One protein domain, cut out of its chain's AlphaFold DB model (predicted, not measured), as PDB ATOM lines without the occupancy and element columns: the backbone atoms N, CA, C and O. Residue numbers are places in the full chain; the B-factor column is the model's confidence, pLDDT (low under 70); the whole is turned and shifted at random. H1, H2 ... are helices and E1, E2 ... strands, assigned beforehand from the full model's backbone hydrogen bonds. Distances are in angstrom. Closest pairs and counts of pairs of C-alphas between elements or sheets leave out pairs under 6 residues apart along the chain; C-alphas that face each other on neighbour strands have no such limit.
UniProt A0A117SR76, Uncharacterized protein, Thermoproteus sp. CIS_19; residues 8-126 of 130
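What this domain is: This is residues 8 to 126 of the 130 residues of an uncharacterized protein of Thermoproteus sp. CIS_19 (UniProt A0A117SR76). One twisted sheet is folded back on itself across its longest strand, E7, which bends by 168 degrees and belongs to both of the two layers, partly face to face: E3, E5 and E6 pair with the first part of E7 in one layer, and E4 and E8 with its last part in the other, larger one, where E1 is the edge strand beside E4 and E2 the edge strand beside E8. The single helix, H1, packs along the larger layer, on its side away from E3, E5 and E6. The printed part has 119 residues, with one named helix and eight named strands in the order E1 H1 E2 E3 E4 E5 E6 E7 E8, mostly strand by class. The sheet is branched and mixed. The whole is compact, with a radius of gyration of the C-alphas of 14.8 A and spans of 45 by 33 by 21 A.

Where its parts are: E1, residues 8 to 13, begins with C-alpha 8 at (129.745, 122.655, 159.324). H1, residues 16 to 32, is 24.4 A long. E2 is residues 37 to 42, E3 residues 46 to 52 and E4 residues 57 to 66, the last 29.6 A long. E5 is residues 72 to 75 and E6 residues 79 to 83. E7, residues 86 to 106, bends by 168 degrees and measures 15.5 A from first to last C-alpha; C-alpha 96 is at (130.375, 136.299, 166.554). E8, residues 112 to 121, is 26.8 A long and ends with C-alpha 121 at (133.686, 132.974, 171.342).

How they stand to each other: E7 has staggered pairing, antiparallel to each neighbour. E3 with N 48 and O 93 at 2.8 A, and E8 with N 102 and O 117 at 2.8 A, lie on one side of it. E6 with N 88 and O 81 at 2.8 A, E5 with N 74 and O 94 at 2.9 A, and E4 with N 62 and O 101 at 2.9 A, lie on the other side. E6, E7 and E8 form a meander, each strand the antiparallel neighbour of the one before; E6 and E7, and E7 and E8, are hairpins. E1 is parallel to E4, N 11 and O 63 being 2.8 A apart, and E2 is parallel to E8, N 40 and O 118 being 2.7 A apart. H1 is on the sheet at a height over the sheet of 9.1 A, over E4 and E7, and runs along the strands, at 26 degrees to E7 on the local plane. The closest C-alphas of H1 and E4 are those of Arg 16 and Ala 66, 5.0 A apart. In H1 every O i to N i+4 pair is within hydrogen-bond range. E2 and E6 are apart.

The domain as a whole: The two C-alphas farthest apart are those of Asp 17 and Gly 84, 45.9 A. The printed part has no cut, and its links are tight. The mean pLDDT of the printed part is 93.9, and no printed residue is under 70.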
ATOM      1  N   VAL A   8     130.035 121.580 158.369       94.50
ATOM      2  CA  VAL A   8     129.745 122.655 159.324       94.50
ATOM      3  C   VAL A   8     128.290 122.527 159.756       94.50
ATOM      4  O   VAL A   8     127.391 122.563 158.919       94.50
ATOM      5  N   LEU A   9     128.058 122.355 161.055       95.38
ATOM      6  CA  LEU A   9     126.729 122.235 161.645       95.38
ATOM      7  C   LEU A   9     126.485 123.412 162.583       95.38
ATOM      8  O   LEU A   9     127.288 123.661 163.475       95.38
ATOM      9  N   ILE A  10     125.363 124.109 162.406       96.44
ATOM     10  CA  ILE A  10     124.885 125.114 163.362       96.44
ATOM     11  C   ILE A  10     123.759 124.491 164.184       96.44
ATOM     12  O   ILE A  10     122.770 124.001 163.642       96.44
ATOM     13  N   LEU A  11     123.929 124.506 165.502       97.19
ATOM     14  CA  LEU A  11     123.082 123.851 166.487       97.19
ATOM     15  C   LEU A  11     122.499 124.917 167.425       97.19
ATOM     16  O   LEU A  11     123.139 125.285 168.416       97.19
ATOM     17  N   PRO A  12     121.298 125.439 167.121       96.50
ATOM     18  CA  PRO A  12     120.610 126.342 168.026       96.50
ATOM     19  C   PRO A  12     120.112 125.570 169.253       96.50
ATOM     20  O   PRO A  12     119.481 124.519 169.137       96.50
ATOM     21  N   LEU A  13     120.385 126.104 170.439       97.19
ATOM     22  CA  LEU A  13     119.970 125.570 171.731       97.19
ATOM     23  C   LEU A  13     119.167 126.619 172.509       97.19
ATOM     24  O   LEU A  13     119.356 127.815 172.292       97.19
ATOM     25  N   PRO A  14     118.274 126.215 173.432       95.94
ATOM     26  CA  PRO A  14     117.339 127.151 174.058       95.94
ATOM     27  C   PRO A  14     117.993 128.282 174.856       95.94
ATOM     28  O   PRO A  14     117.425 129.366 174.957       95.94
ATOM     29  N   SER A  15     119.162 128.041 175.454       96.12
ATOM     30  CA  SER A  15     119.851 129.006 176.311       96.12
ATOM     31  C   SER A  15     121.355 128.758 176.343       96.12
ATOM     32  O   SER A  15     121.838 127.685 175.969       96.12
ATOM     33  N   ARG A  16     122.098 129.737 176.864       95.31
ATOM     34  CA  ARG A  16     123.543 129.627 177.088       95.31
ATOM     35  C   ARG A  16     123.908 128.444 177.983       95.31
ATOM     36  O   ARG A  16     124.849 127.712 177.691       95.31
ATOM     37  N   ASP A  17     123.146 128.209 179.046       94.88
ATOM     38  CA  ASP A  17     123.415 127.094 179.956       94.88
ATOM     39  C   ASP A  17     123.274 125.751 179.225       94.88
ATOM     40  O   ASP A  17     124.121 124.868 179.377       94.88
ATOM     41  N   GLN A  18     122.277 125.624 178.340       96.12
ATOM     42  CA  GLN A  18     122.125 124.446 177.482       96.12
ATOM     43  C   GLN A  18     123.293 124.282 176.507       96.12
ATOM     44  O   GLN A  18     123.751 123.154 176.315       96.12
ATOM     45  N   VAL A  19     123.821 125.376 175.943       97.25
ATOM     46  CA  VAL A  19     125.056 125.348 175.139       97.25
ATOM     47  C   VAL A  19     126.208 124.779 175.959       97.25
ATOM     48  O   VAL A  19     126.805 123.776 175.567       97.25
ATOM     49  N   THR A  20     126.481 125.345 177.135       96.00
ATOM     50  CA  THR A  20     127.609 124.900 177.969       96.00
ATOM     51  C   THR A  20     127.475 123.445 178.426       96.00
ATOM     52  O   THR A  20     128.453 122.699 178.369       96.00
ATOM     53  N   SER A  21     126.273 123.011 178.816       96.50
ATOM     54  CA  SER A  21     125.990 121.640 179.259       96.50
ATOM     55  C   SER A  21     126.133 120.629 178.117       96.50
ATOM     56  O   SER A  21     126.790 119.590 178.259       96.50
ATOM     57  N   THR A  22     125.582 120.962 176.945       97.12
ATOM     58  CA  THR A  22     125.662 120.117 175.746       97.12
ATOM     59  C   THR A  22     127.107 119.958 175.292       97.12
ATOM     60  O   THR A  22     127.572 118.830 175.116       97.12
ATOM     61  N   VAL A  23     127.848 121.064 175.174       97.38
ATOM     62  CA  VAL A  23     129.264 121.019 174.792       97.38
ATOM     63  C   VAL A  23     130.064 120.225 175.820       97.38
ATOM     64  O   VAL A  23     130.799 119.318 175.440       97.38
ATOM     65  N   SER A  24     129.883 120.475 177.120       96.44
ATOM     66  CA  SER A  24     130.583 119.724 178.174       96.44
ATOM     67  C   SER A  24     130.330 118.217 178.071       96.44
ATOM     68  O   SER A  24     131.249 117.412 178.229       96.44
ATOM     69  N   THR A  25     129.103 117.814 177.730       95.62
ATOM     70  CA  THR A  25     128.758 116.405 177.501       95.62
ATOM     71  C   THR A  25     129.511 115.828 176.303       95.62
ATOM     72  O   THR A  25     130.088 114.742 176.416       95.62
ATOM     73  N   VAL A  26     129.560 116.545 175.176       94.19
ATOM     74  CA  VAL A  26     130.320 116.140 173.979       94.19
ATOM     75  C   VAL A  26     131.807 115.993 174.305       94.19
ATOM     76  O   VAL A  26     132.393 114.938 174.051       94.19
ATOM     77  N   LEU A  27     132.400 116.999 174.948       95.19
ATOM     78  CA  LEU A  27     133.810 116.982 175.335       95.19
ATOM     79  C   LEU A  27     134.109 115.858 176.330       95.19
ATOM     80  O   LEU A  27     135.111 115.167 176.187       95.19
ATOM     81  N   SER A  28     133.217 115.567 177.278       94.50
ATOM     82  CA  SER A  28     133.420 114.451 178.212       94.50
ATOM     83  C   SER A  28     133.540 113.095 177.502       94.50
ATOM     84  O   SER A  28     134.343 112.253 177.907       94.50
ATOM     85  N   ARG A  29     132.780 112.876 176.417       93.12
ATOM     86  CA  ARG A  29     132.844 111.641 175.620       93.12
ATOM     87  C   ARG A  29     134.153 111.557 174.847       93.12
ATOM     88  O   ARG A  29     134.817 110.528 174.892       93.12
ATOM     89  N   LEU A  30     134.546 112.653 174.209       92.81
ATOM     90  CA  LEU A  30     135.797 112.740 173.460       92.81
ATOM     91  C   LEU A  30     137.024 112.582 174.382       92.81
ATOM     92  O   LEU A  30     137.995 111.921 174.022       92.81
ATOM     93  N   LYS A  31     136.950 113.088 175.620       91.81
ATOM     94  CA  LYS A  31     138.013 112.968 176.628       91.81
ATOM     95  C   LYS A  31     138.196 111.519 177.072       91.81
ATOM     96  O   LYS A  31     139.324 111.060 177.212       91.81
ATOM     97  N   LYS A  32     137.099 110.765 177.219       92.62
ATOM     98  CA  LYS A  32     137.133 109.317 177.506       92.62
ATOM     99  C   LYS A  32     137.764 108.493 176.381       92.62
ATOM    100  O   LYS A  32     138.270 107.412 176.650       92.62
ATOM    101  N   MET A  33     137.754 108.999 175.148       90.19
ATOM    102  CA  MET A  33     138.433 108.374 174.009       90.19
ATOM    103  C   MET A  33     139.938 108.690 173.960       90.19
ATOM    104  O   MET A  33     140.620 108.224 173.054       90.19
ATOM    105  N   GLY A  34     140.463 109.485 174.903       91.75
ATOM    106  CA  GLY A  34     141.872 109.882 174.932       91.75
ATOM    107  C   GLY A  34     142.251 110.913 173.865       91.75
ATOM    108  O   GLY A  34     143.431 111.073 173.564       91.75
ATOM    109  N   VAL A  35     141.270 111.604 173.277       93.12
ATOM    110  CA  VAL A  35     141.503 112.573 172.199       93.12
ATOM    111  C   VAL A  35     142.081 113.873 172.777       93.12
ATOM    112  O   VAL A  35     141.475 114.439 173.692       93.12
ATOM    113  N   PRO A  36     143.205 114.389 172.246       95.56
ATOM    114  CA  PRO A  36     143.748 115.690 172.629       95.56
ATOM    115  C   PRO A  36     142.750 116.831 172.398       95.56
ATOM    116  O   PRO A  36     142.132 116.920 171.334       95.56
ATOM    117  N   MET A  37     142.625 117.728 173.380       96.56
ATOM    118  CA  MET A  37     141.712 118.873 173.334       96.56
ATOM    119  C   MET A  37     142.431 120.180 173.614       96.56
ATOM    120  O   MET A  37     143.212 120.274 174.558       96.56
ATOM    121  N   GLU A  38     142.097 121.201 172.834       97.44
ATOM    122  CA  GLU A  38     142.607 122.557 172.989       97.44
ATOM    123  C   GLU A  38     141.434 123.529 173.149       97.44
ATOM    124  O   GLU A  38     140.582 123.614 172.268       97.44
ATOM    125  N   LEU A  39     141.385 124.277 174.255       97.62
ATOM    126  CA  LEU A  39     140.406 125.349 174.445       97.62
ATOM    127  C   LEU A  39     141.016 126.701 174.059       97.62
ATOM    128  O   LEU A  39     141.981 127.153 174.671       97.62
ATOM    129  N   ARG A  40     140.382 127.382 173.107       97.44
ATOM    130  CA  ARG A  40     140.660 128.754 172.688       97.44
ATOM    131  C   ARG A  40     139.535 129.661 173.158       97.44
ATOM    132  O   ARG A  40     138.378 129.471 172.791       97.44
ATOM    133  N   LYS A  41     139.879 130.656 173.969       96.81
ATOM    134  CA  LYS A  41     138.955 131.713 174.392       96.81
ATOM    135  C   LYS A  41     139.203 132.933 173.526       96.81
ATOM    136  O   LYS A  41     140.343 133.381 173.427       96.81
ATOM    137  N   VAL A  42     138.155 133.436 172.887       95.31
ATOM    138  CA  VAL A  42     138.241 134.558 171.953       95.31
ATOM    139  C   VAL A  42     137.236 135.614 172.388       95.31
ATOM    140  O   VAL A  42     136.047 135.332 172.472       95.31
ATOM    141  N   ASP A  43     137.702 136.827 172.682       90.25
ATOM    142  CA  ASP A  43     136.832 137.901 173.185       90.25
ATOM    143  C   ASP A  43     135.939 138.532 172.100       90.25
ATOM    144  O   ASP A  43     134.956 139.191 172.432       90.25
ATOM    145  N   GLY A  44     136.253 138.327 170.819       90.06
ATOM    146  CA  GLY A  44     135.516 138.881 169.683       90.06
ATOM    147  C   GLY A  44     135.238 137.858 168.579       90.06
ATOM    148  O   GLY A  44     135.596 136.687 168.727       90.06
ATOM    149  N   PRO A  45     134.614 138.292 167.468       93.88
ATOM    150  CA  PRO A  45     134.270 137.407 166.364       93.88
ATOM    151  C   PRO A  45     135.491 136.707 165.761       93.88
ATOM    152  O   PRO A  45     136.573 137.287 165.666       93.88
ATOM    153  N   VAL A  46     135.306 135.465 165.317       96.94
ATOM    154  CA  VAL A  46     136.366 134.639 164.729       96.94
ATOM    155  C   VAL A  46     135.901 133.986 163.432       96.94
ATOM    156  O   VAL A  46     134.743 133.590 163.299       96.94
ATOM    157  N   PHE A  47     136.827 133.848 162.484       96.69
ATOM    158  CA  PHE A  47     136.657 133.015 161.298       96.69
ATOM    159  C   PHE A  47     137.360 131.677 161.523       96.69
ATOM    160  O   PHE A  47     138.568 131.637 161.755       96.69
ATOM    161  N   ILE A  48     136.604 130.588 161.456       97.56
ATOM    162  CA  ILE A  48     137.107 129.226 161.633       97.56
ATOM    163  C   ILE A  48     137.057 128.533 160.275       97.56
ATOM    164  O   ILE A  48     135.980 128.329 159.717       97.56
ATOM    165  N   GLU A  49     138.227 128.189 159.739       96.00
ATOM    166  CA  GLU A  49     138.350 127.357 158.541       96.00
ATOM    167  C   GLU A  49     137.894 125.927 158.856       96.00
ATOM    168  O   GLU A  49     138.275 125.365 159.879       96.00
ATOM    169  N   CYS A  50     137.101 125.330 157.972       95.81
ATOM    170  CA  CYS A  50     136.739 123.920 157.980       95.81
ATOM    171  C   CYS A  50     137.023 123.351 156.590       95.81
ATOM    172  O   CYS A  50     136.373 123.734 155.614       95.81
ATOM    173  N   ARG A  51     138.006 122.456 156.490       94.31
ATOM    174  CA  ARG A  51     138.477 121.945 155.205       94.31
ATOM    175  C   ARG A  51     138.594 120.432 155.128       94.31
ATOM    176  O   ARG A  51     138.711 119.724 156.128       94.31
ATOM    177  N   VAL A  52     138.606 119.966 153.889       92.50
ATOM    178  CA  VAL A  52     139.005 118.622 153.484       92.50
ATOM    179  C   VAL A  52     140.106 118.789 152.447       92.50
ATOM    180  O   VAL A  52     139.861 119.374 151.389       92.50
ATOM    181  N   SER A  53     141.312 118.322 152.764       90.81
ATOM    182  CA  SER A  53     142.521 118.590 151.973       90.81
ATOM    183  C   SER A  53     143.249 117.322 151.532       90.81
ATOM    184  O   SER A  53     143.036 116.225 152.058       90.81
ATOM    185  N   ALA A  54     144.108 117.473 150.519       88.25
ATOM    186  CA  ALA A  54     144.817 116.356 149.893       88.25
ATOM    187  C   ALA A  54     145.850 115.688 150.823       88.25
ATOM    188  O   ALA A  54     146.249 114.545 150.600       88.25
ATOM    189  N   ASP A  55     146.260 116.387 151.883       89.19
ATOM    190  CA  ASP A  55     147.116 115.872 152.958       89.19
ATOM    191  C   ASP A  55     146.434 114.796 153.827       89.19
ATOM    192  O   ASP A  55     147.105 114.126 154.612       89.19
ATOM    193  N   GLY A  56     145.127 114.578 153.647       88.94
ATOM    194  CA  GLY A  56     144.343 113.622 154.418       88.94
ATOM    195  C   GLY A  56     143.724 114.216 155.681       88.94
ATOM    196  O   GLY A  56     143.250 113.448 156.519       88.94
ATOM    197  N   LEU A  57     143.705 115.543 155.830       91.25
ATOM    198  CA  LEU A  57     142.936 116.221 156.867       91.25
ATOM    199  C   LEU A  57     141.460 116.310 156.458       91.25
ATOM    200  O   LEU A  57     141.121 116.788 155.374       91.25
ATOM    201  N   LEU A  58     140.576 115.885 157.358       93.50
ATOM    202  CA  LEU A  58     139.132 116.066 157.254       93.50
ATOM    203  C   LEU A  58     138.645 116.785 158.506       93.50
ATOM    204  O   LEU A  58     138.813 116.284 159.616       93.50
ATOM    205  N   GLN A  59     138.025 117.950 158.337       94.94
ATOM    206  CA  GLN A  59     137.500 118.730 159.450       94.94
ATOM    207  C   GLN A  59     135.975 118.696 159.500       94.94
ATOM    208  O   GLN A  59     135.277 118.728 158.482       94.94
ATOM    209  N   ARG A  60     135.469 118.658 160.729       94.88
ATOM    210  CA  ARG A  60     134.070 118.905 161.064       94.88
ATOM    211  C   ARG A  60     134.014 120.020 162.097       94.88
ATOM    212  O   ARG A  60     134.817 120.032 163.025       94.88
ATOM    213  N   LEU A  61     133.064 120.930 161.954       97.75
ATOM    214  CA  LEU A  61     132.864 122.065 162.838       97.75
ATOM    215  C   LEU A  61     131.415 122.097 163.325       97.75
ATOM    216  O   LEU A  61     130.504 122.378 162.550       97.75
ATOM    217  N   ASP A  62     131.216 121.846 164.614       97.94
ATOM    218  CA  ASP A  62     129.907 121.931 165.261       97.94
ATOM    219  C   ASP A  62     129.823 123.249 166.041       97.94
ATOM    220  O   ASP A  62     130.633 123.496 166.932       97.94
ATOM    221  N   ILE A  63     128.865 124.110 165.711       98.38
ATOM    222  CA  ILE A  63     128.703 125.450 166.286       98.38
ATOM    223  C   ILE A  63     127.421 125.479 167.109       98.38
ATOM    224  O   ILE A  63     126.332 125.311 166.570       98.38
ATOM    225  N   TYR A  64     127.549 125.718 168.406       98.19
ATOM    226  CA  TYR A  64     126.453 125.753 169.365       98.19
ATOM    227  C   TYR A  64     126.118 127.199 169.713       98.19
ATOM    228  O   TYR A  64     126.987 127.942 170.177       98.19
ATOM    229  N   LEU A  65     124.858 127.575 169.497       97.88
ATOM    230  CA  LEU A  65     124.360 128.941 169.673       97.88
ATOM    231  C   LEU A  65     123.154 128.948 170.612       97.88
ATOM    232  O   LEU A  65     122.259 128.118 170.475       97.88
ATOM    233  N   ALA A  66     123.087 129.901 171.533       96.94
ATOM    234  CA  ALA A  66     121.906 130.160 172.342       96.94
ATOM    235  C   ALA A  66     120.866 130.966 171.540       96.94
ATOM    236  O   ALA A  66     121.029 132.161 171.322       96.94
ATOM    237  N   ALA A  67     119.759 130.332 171.152       91.50
ATOM    238  CA  ALA A  67     118.710 130.939 170.325       91.50
ATOM    239  C   ALA A  67     117.955 132.097 171.008       91.50
ATOM    240  O   ALA A  67     117.299 132.884 170.334       91.50
ATOM    241  N   SER A  68     118.011 132.183 172.339       81.94
ATOM    242  CA  SER A  68     117.354 133.230 173.133       81.94
ATOM    243  C   SER A  68     118.224 134.467 173.391       81.94
ATOM    244  O   SER A  68     117.779 135.360 174.110       81.94
ATOM    245  N   GLY A  69     119.445 134.531 172.850       82.44
ATOM    246  CA  GLY A  69     120.382 135.637 173.078       82.44
ATOM    247  C   GLY A  69     121.055 136.142 171.802       82.44
ATOM    248  O   GLY A  69     120.594 135.878 170.697       82.44
ATOM    249  N   ASP A  70     122.177 136.844 171.974       90.19
ATOM    250  CA  ASP A  70     122.945 137.479 170.889       90.19
ATOM    251  C   ASP A  70     123.937 136.525 170.190       90.19
ATOM    252  O   ASP A  70     124.875 136.958 169.518       90.19
ATOM    253  N   ASP A  71     123.772 135.214 170.377       96.69
ATOM    254  CA  ASP A  71     124.627 134.222 169.734       96.69
ATOM    255  C   ASP A  71     124.373 134.194 168.231       96.69
ATOM    256  O   ASP A  71     123.238 134.116 167.758       96.69
ATOM    257  N   PHE A  72     125.457 134.220 167.464       96.62
ATOM    258  CA  PHE A  72     125.366 134.317 166.020       96.62
ATOM    259  C   PHE A  72     126.556 133.654 165.344       96.62
ATOM    260  O   PHE A  72     127.717 133.893 165.698       96.62
ATOM    261  N   ALA A  73     126.259 132.867 164.315       97.25
ATOM    262  CA  ALA A  73     127.250 132.371 163.384       97.25
ATOM    263  C   ALA A  73     126.686 132.290 161.965       97.25
ATOM    264  O   ALA A  73     125.494 132.076 161.755       97.25
ATOM    265  N   THR A  74     127.572 132.423 160.986       96.69
ATOM    266  CA  THR A  74     127.278 132.250 159.558       96.69
ATOM    267  C   THR A  74     128.358 131.400 158.919       96.69
ATOM    268  O   THR A  74     129.482 131.345 159.414       96.69
ATOM    269  N   VAL A  75     128.024 130.726 157.823       96.19
ATOM    270  CA  VAL A  75     128.953 129.852 157.102       96.19
ATOM    271  C   VAL A  75     129.035 130.323 155.663       96.19
ATOM    272  O   VAL A  75     128.010 130.585 155.031       96.19
ATOM    273  N   THR A  76     130.250 130.446 155.140       93.00
ATOM    274  CA  THR A  76     130.452 130.732 153.723       93.00
ATOM    275  C   THR A  76     130.039 129.523 152.885       93.00
ATOM    276  O   THR A  76     130.187 128.384 153.336       93.00
ATOM    277  N   PRO A  77     129.603 129.728 151.632       90.62
ATOM    278  CA  PRO A  77     129.490 128.631 150.680       90.62
ATOM    279  C   PRO A  77     130.797 127.831 150.611       90.62
ATOM    280  O   PRO A  77     131.886 128.402 150.736       90.62
ATOM    281  N   VAL A  78     130.681 126.516 150.418       91.56
ATOM    282  CA  VAL A  78     131.846 125.643 150.243       91.56
ATOM    283  C   VAL A  78     132.570 126.053 148.963       91.56
ATOM    284  O   VAL A  78     131.973 126.116 147.890       91.56
ATOM    285  N   GLN A  79     133.861 126.328 149.089       92.12
ATOM    286  CA  GLN A  79     134.765 126.592 147.981       92.12
ATOM    287  C   GLN A  79     135.483 125.299 147.615       92.12
ATOM    288  O   GLN A  79     135.974 124.591 148.496       92.12
ATOM    289  N   GLU A  80     135.565 125.003 146.322       92.62
ATOM    290  CA  GLU A  80     136.268 123.831 145.807       92.62
ATOM    291  C   GLU A  80     137.512 124.252 145.020       92.62
ATOM    292  O   GLU A  80     137.491 125.227 144.267       92.62
ATOM    293  N   ARG A  81     138.603 123.499 145.174       91.50
ATOM    294  CA  ARG A  81     139.855 123.701 144.441       91.50
ATOM    295  C   ARG A  81     140.435 122.357 144.020       91.50
ATOM    296  O   ARG A  81     140.588 121.464 144.846       91.50
ATOM    297  N   MET A  82     140.817 122.214 142.751       89.88
ATOM    298  CA  MET A  82     141.587 121.045 142.318       89.88
ATOM    299  C   MET A  82     143.057 121.174 142.724       89.88
ATOM    300  O   MET A  82     143.710 122.175 142.420       89.88
ATOM    301  N   VAL A  83     143.584 120.134 143.369       88.25
ATOM    302  CA  VAL A  83     145.000 119.972 143.714       88.25
ATOM    303  C   VAL A  83     145.443 118.583 143.254       88.25
ATOM    304  O   VAL A  83     145.144 117.567 143.883       88.25
ATOM    305  N   GLY A  84     146.119 118.524 142.103       86.62
ATOM    306  CA  GLY A  84     146.413 117.262 141.421       86.62
ATOM    307  C   GLY A  84     145.122 116.523 141.055       86.62
ATOM    308  O   GLY A  84     144.264 117.081 140.379       86.62
ATOM    309  N   ASN A  85     144.972 115.290 141.546       85.12
ATOM    310  CA  ASN A  85     143.773 114.463 141.339       85.12
ATOM    311  C   ASN A  85     142.767 114.552 142.504       85.12
ATOM    312  O   ASN A  85     141.857 113.727 142.593       85.12
ATOM    313  N   PHE A  86     142.946 115.503 143.426       86.69
ATOM    314  CA  PHE A  86     142.103 115.678 144.605       86.69
ATOM    315  C   PHE A  86     141.305 116.982 144.522       86.69
ATOM    316  O   PHE A  86     141.809 118.001 144.049       86.69
ATOM    317  N   VAL A  87     140.061 116.958 145.005       89.06
ATOM    318  CA  VAL A  87     139.222 118.157 145.140       89.06
ATOM    319  C   VAL A  87     139.247 118.589 146.597       89.06
ATOM    320  O   VAL A  87     138.567 117.996 147.438       89.06
ATOM    321  N   GLU A  88     140.041 119.614 146.887       91.12
ATOM    322  CA  GLU A  88     140.021 120.269 148.188       91.12
ATOM    323  C   GLU A  88     138.737 121.067 148.339       91.12
ATOM    324  O   GLU A  88     138.260 121.702 147.395       91.12
ATOM    325  N   ARG A  89     138.174 121.028 149.543       92.94
ATOM    326  CA  ARG A  89     136.942 121.734 149.880       92.94
ATOM    327  C   ARG A  89     137.151 122.515 151.152       92.94
ATOM    328  O   ARG A  89     137.592 121.938 152.139       92.94
ATOM    329  N   THR A  90     136.791 123.789 151.139       93.75
ATOM    330  CA  THR A  90     136.955 124.679 152.290       93.75
ATOM    331  C   THR A  90     135.685 125.482 152.512       93.75
ATOM    332  O   THR A  90     135.112 126.025 151.573       93.75
ATOM    333  N   ALA A  91     135.249 125.571 153.759       94.44
ATOM    334  CA  ALA A  91     134.222 126.494 154.210       94.44
ATOM    335  C   ALA A  91     134.758 127.282 155.404       94.44
ATOM    336  O   ALA A  91     135.581 126.780 156.165       94.44
ATOM    337  N   TYR A  92     134.272 128.501 155.591       95.81
ATOM    338  CA  TYR A  92     134.604 129.321 156.745       95.81
ATOM    339  C   TYR A  92     133.345 129.570 157.555       95.81
ATOM    340  O   TYR A  92     132.318 129.968 157.008       95.81
ATOM    341  N   ALA A  93     133.427 129.364 158.862       97.31
ATOM    342  CA  ALA A  93     132.399 129.809 159.782       97.31
ATOM    343  C   ALA A  93     132.830 131.116 160.440       97.31
ATOM    344  O   ALA A  93     133.866 131.169 161.098       97.31
ATOM    345  N   HIS A  94     132.022 132.156 160.286       97.75
ATOM    346  CA  HIS A  94     132.132 133.370 161.075       97.75
ATOM    347  C   HIS A  94     131.270 133.209 162.325       97.75
ATOM    348  O   HIS A  94     130.046 133.153 162.213       97.75
ATOM    349  N   VAL A  95     131.896 133.117 163.495       97.94
ATOM    350  CA  VAL A  95     131.220 133.011 164.793       97.94
ATOM    351  C   VAL A  95     131.415 134.331 165.521       97.94
ATOM    352  O   VAL A  95     132.549 134.696 165.819       97.94
ATOM    353  N   ALA A  96     130.331 135.052 165.792       96.88
ATOM    354  CA  ALA A  96     130.375 136.299 166.554       96.88
ATOM    355  C   ALA A  96     130.293 136.036 168.063       96.88
ATOM    356  O   ALA A  96     131.035 136.635 168.838       96.88
ATOM    357  N   GLN A  97     129.425 135.105 168.463       97.06
ATOM    358  CA  GLN A  97     129.288 134.637 169.838       97.06
ATOM    359  C   GLN A  97     128.705 133.220 169.834       97.06
ATOM    360  O   GLN A  97     127.811 132.925 169.040       97.06
ATOM    361  N   GLY A  98     129.235 132.341 170.683       97.50
ATOM    362  CA  GLY A  98     128.857 130.928 170.733       97.50
ATOM    363  C   GLY A  98     130.019 130.031 171.146       97.50
ATOM    364  O   GLY A  98     131.116 130.506 171.453       97.50
ATOM    365  N   ILE A  99     129.803 128.715 171.103       98.31
ATOM    366  CA  ILE A  99     130.889 127.736 171.236       98.31
ATOM    367  C   ILE A  99     130.993 126.913 169.958       98.31
ATOM    368  O   ILE A  99     130.022 126.279 169.558       98.31
ATOM    369  N   ALA A 100     132.172 126.869 169.345       98.19
ATOM    370  CA  ALA A 100     132.442 126.004 168.202       98.19
ATOM    371  C   ALA A 100     133.401 124.871 168.582       98.19
ATOM    372  O   ALA A 100     134.403 125.090 169.258       98.19
ATOM    373  N   VAL A 101     133.106 123.655 168.135       98.19
ATOM    374  CA  VAL A 101     133.900 122.447 168.370       98.19
ATOM    375  C   VAL A 101     134.380 121.933 167.021       98.19
ATOM    376  O   VAL A 101     133.609 121.391 166.232       98.19
ATOM    377  N   GLN A 102     135.668 122.119 166.754       97.75
ATOM    378  CA  GLN A 102     136.331 121.647 165.551       97.75
ATOM    379  C   GLN A 102     136.967 120.286 165.813       97.75
ATOM    380  O   GLN A 102     137.873 120.161 166.633       97.75
ATOM    381  N   MET A 103     136.505 119.265 165.106       96.56
ATOM    382  CA  MET A 103     137.048 117.913 165.141       96.56
ATOM    383  C   MET A 103     137.930 117.708 163.913       96.56
ATOM    384  O   MET A 103     137.452 117.817 162.781       96.56
ATOM    385  N   ASN A 104     139.209 117.412 164.136       95.44
ATOM    386  CA  ASN A 104     140.181 117.203 163.069       95.44
ATOM    387  C   ASN A 104     140.491 115.714 162.942       95.44
ATOM    388  O   ASN A 104     141.075 115.104 163.842       95.44
ATOM    389  N   TYR A 105     140.115 115.132 161.816       93.94
ATOM    390  CA  TYR A 105     140.380 113.742 161.492       93.94
ATOM    391  C   TYR A 105     141.560 113.647 160.536       93.94
ATOM    392  O   TYR A 105     141.690 114.454 159.616       93.94
ATOM    393  N   GLU A 106     142.382 112.625 160.720       92.12
ATOM    394  CA  GLU A 106     143.293 112.159 159.684       92.12
ATOM    395  C   GLU A 106     142.686 110.933 159.021       92.12
ATOM    396  O   GLU A 106     142.129 110.070 159.703       92.12
ATOM    397  N   VAL A 107     142.754 110.885 157.691       89.06
ATOM    398  CA  VAL A 107     142.111 109.833 156.896       89.06
ATOM    399  C   VAL A 107     143.042 109.131 155.902       89.06
ATOM    400  O   VAL A 107     142.583 108.306 155.113       89.06
ATOM    401  N   LYS A 108     144.344 109.442 155.919       81.81
ATOM    402  CA  LYS A 108     145.322 108.920 154.949       81.81
ATOM    403  C   LYS A 108     145.609 107.423 155.126       81.81
ATOM    404  O   LYS A 108     145.678 106.699 154.138       81.81
ATOM    405  N   GLU A 109     145.737 106.967 156.371       77.69
ATOM    406  CA  GLU A 109     146.097 105.581 156.733       77.69
ATOM    407  C   GLU A 109     144.965 104.843 157.477       77.69
ATOM    408  O   GLU A 109     145.123 103.718 157.943       77.69
ATOM    409  N   GLY A 110     143.801 105.482 157.587       80.12
ATOM    410  CA  GLY A 110     142.662 105.050 158.393       80.12
ATOM    411  C   GLY A 110     141.958 106.269 158.979       80.12
ATOM    412  O   GLY A 110     142.566 107.328 159.084       80.12
ATOM    413  N   VAL A 111     140.675 106.150 159.329       85.81
ATOM    414  CA  VAL A 111     139.921 107.271 159.913       85.81
ATOM    415  C   VAL A 111     140.220 107.348 161.407       85.81
ATOM    416  O   VAL A 111     139.764 106.501 162.174       85.81
ATOM    417  N   ALA A 112     140.960 108.375 161.821       91.31
ATOM    418  CA  ALA A 112     141.296 108.619 163.219       91.31
ATOM    419  C   ALA A 112     141.044 110.081 163.601       91.31
ATOM    420  O   ALA A 112     141.465 111.000 162.901       91.31
ATOM    421  N   LEU A 113     140.378 110.307 164.735       93.38
ATOM    422  CA  LEU A 113     140.224 111.645 165.307       93.38
ATOM    423  C   LEU A 113     141.545 112.060 165.975       93.38
ATOM    424  O   LEU A 113     141.934 111.468 166.979       93.38
ATOM    425  N   ARG A 114     142.239 113.052 165.405       94.50
ATOM    426  CA  ARG A 114     143.577 113.482 165.845       94.50
ATOM    427  C   ARG A 114     143.536 114.430 167.028       94.50
ATOM    428  O   ARG A 114     144.265 114.227 167.993       94.50
ATOM    429  N   ASN A 115     142.712 115.466 166.950       96.56
ATOM    430  CA  ASN A 115     142.504 116.419 168.032       96.56
ATOM    431  C   ASN A 115     141.173 117.155 167.869       96.56
ATOM    432  O   ASN A 115     140.508 117.085 166.831       96.56
ATOM    433  N   VAL A 116     140.800 117.869 168.927       97.75
ATOM    434  CA  VAL A 116     139.603 118.703 168.984       97.75
ATOM    435  C   VAL A 116     140.006 120.101 169.443       97.75
ATOM    436  O   VAL A 116     140.659 120.248 170.475       97.75
ATOM    437  N   VAL A 117     139.608 121.125 168.693       98.12
ATOM    438  CA  VAL A 117     139.808 122.532 169.064       98.12
ATOM    439  C   VAL A 117     138.455 123.131 169.417       98.12
ATOM    440  O   VAL A 117     137.512 123.067 168.632       98.12
ATOM    441  N   ILE A 118     138.349 123.700 170.611       98.31
ATOM    442  CA  ILE A 118     137.137 124.319 171.129       98.31
ATOM    443  C   ILE A 118     137.337 125.827 171.108       98.31
ATOM    444  O   ILE A 118     138.261 126.329 171.737       98.31
ATOM    445  N   TYR A 119     136.458 126.551 170.435       98.25
ATOM    446  CA  TYR A 119     136.436 128.007 170.415       98.25
ATOM    447  C   TYR A 119     135.277 128.481 171.289       98.25
ATOM    448  O   TYR A 119     134.121 128.319 170.913       98.25
ATOM    449  N   ALA A 120     135.581 129.048 172.453       97.94
ATOM    450  CA  ALA A 120     134.621 129.794 173.260       97.94
ATOM    451  C   ALA A 120     134.684 131.261 172.823       97.94
ATOM    452  O   ALA A 120     135.670 131.948 173.108       97.94
ATOM    453  N   VAL A 121     133.676 131.703 172.073       97.88
ATOM    454  CA  VAL A 121     133.686 132.974 171.342       97.88
ATOM    455  C   VAL A 121     132.730 133.965 171.990       97.88
ATOM    456  O   VAL A 121     131.552 133.669 172.197       97.88
ATOM    457  N   GLY A 122     133.240 135.161 172.258       95.38
ATOM    458  CA  GLY A 122     132.499 136.274 172.824       95.38
ATOM    459  C   GLY A 122     132.466 136.278 174.358       95.38
ATOM    460  O   GLY A 122     132.719 135.263 175.022       95.38
ATOM    461  N   PRO A 123     132.132 137.435 174.954       93.00
ATOM    462  CA  PRO A 123     132.186 137.642 176.399       93.00
ATOM    463  C   PRO A 123     131.239 136.715 177.166       93.00
ATOM    464  O   PRO A 123     131.556 136.314 178.286       93.00
ATOM    465  N   ALA A 124     130.116 136.312 176.560       92.31
ATOM    466  CA  ALA A 124     129.148 135.413 177.182       92.31
ATOM    467  C   ALA A 124     129.733 134.037 177.553       92.31
ATOM    468  O   ALA A 124     129.209 133.404 178.473       92.31
ATOM    469  N   TYR A 125     130.806 133.599 176.881       94.75
ATOM    470  CA  TYR A 125     131.439 132.286 177.050       94.75
ATOM    471  C   TYR A 125     132.863 132.349 177.625       94.75
ATOM    472  O   TYR A 125     133.552 131.327 177.683       94.75
ATOM    473  N   ARG A 126     133.314 133.515 178.110       92.25
ATOM    474  CA  ARG A 126     134.672 133.711 178.656       92.25
ATOM    475  C   ARG A 126     135.011 132.744 179.796       92.25
ATOM    476  O   ARG A 126     136.150 132.281 179.907       92.25
TER     477      ARG A 126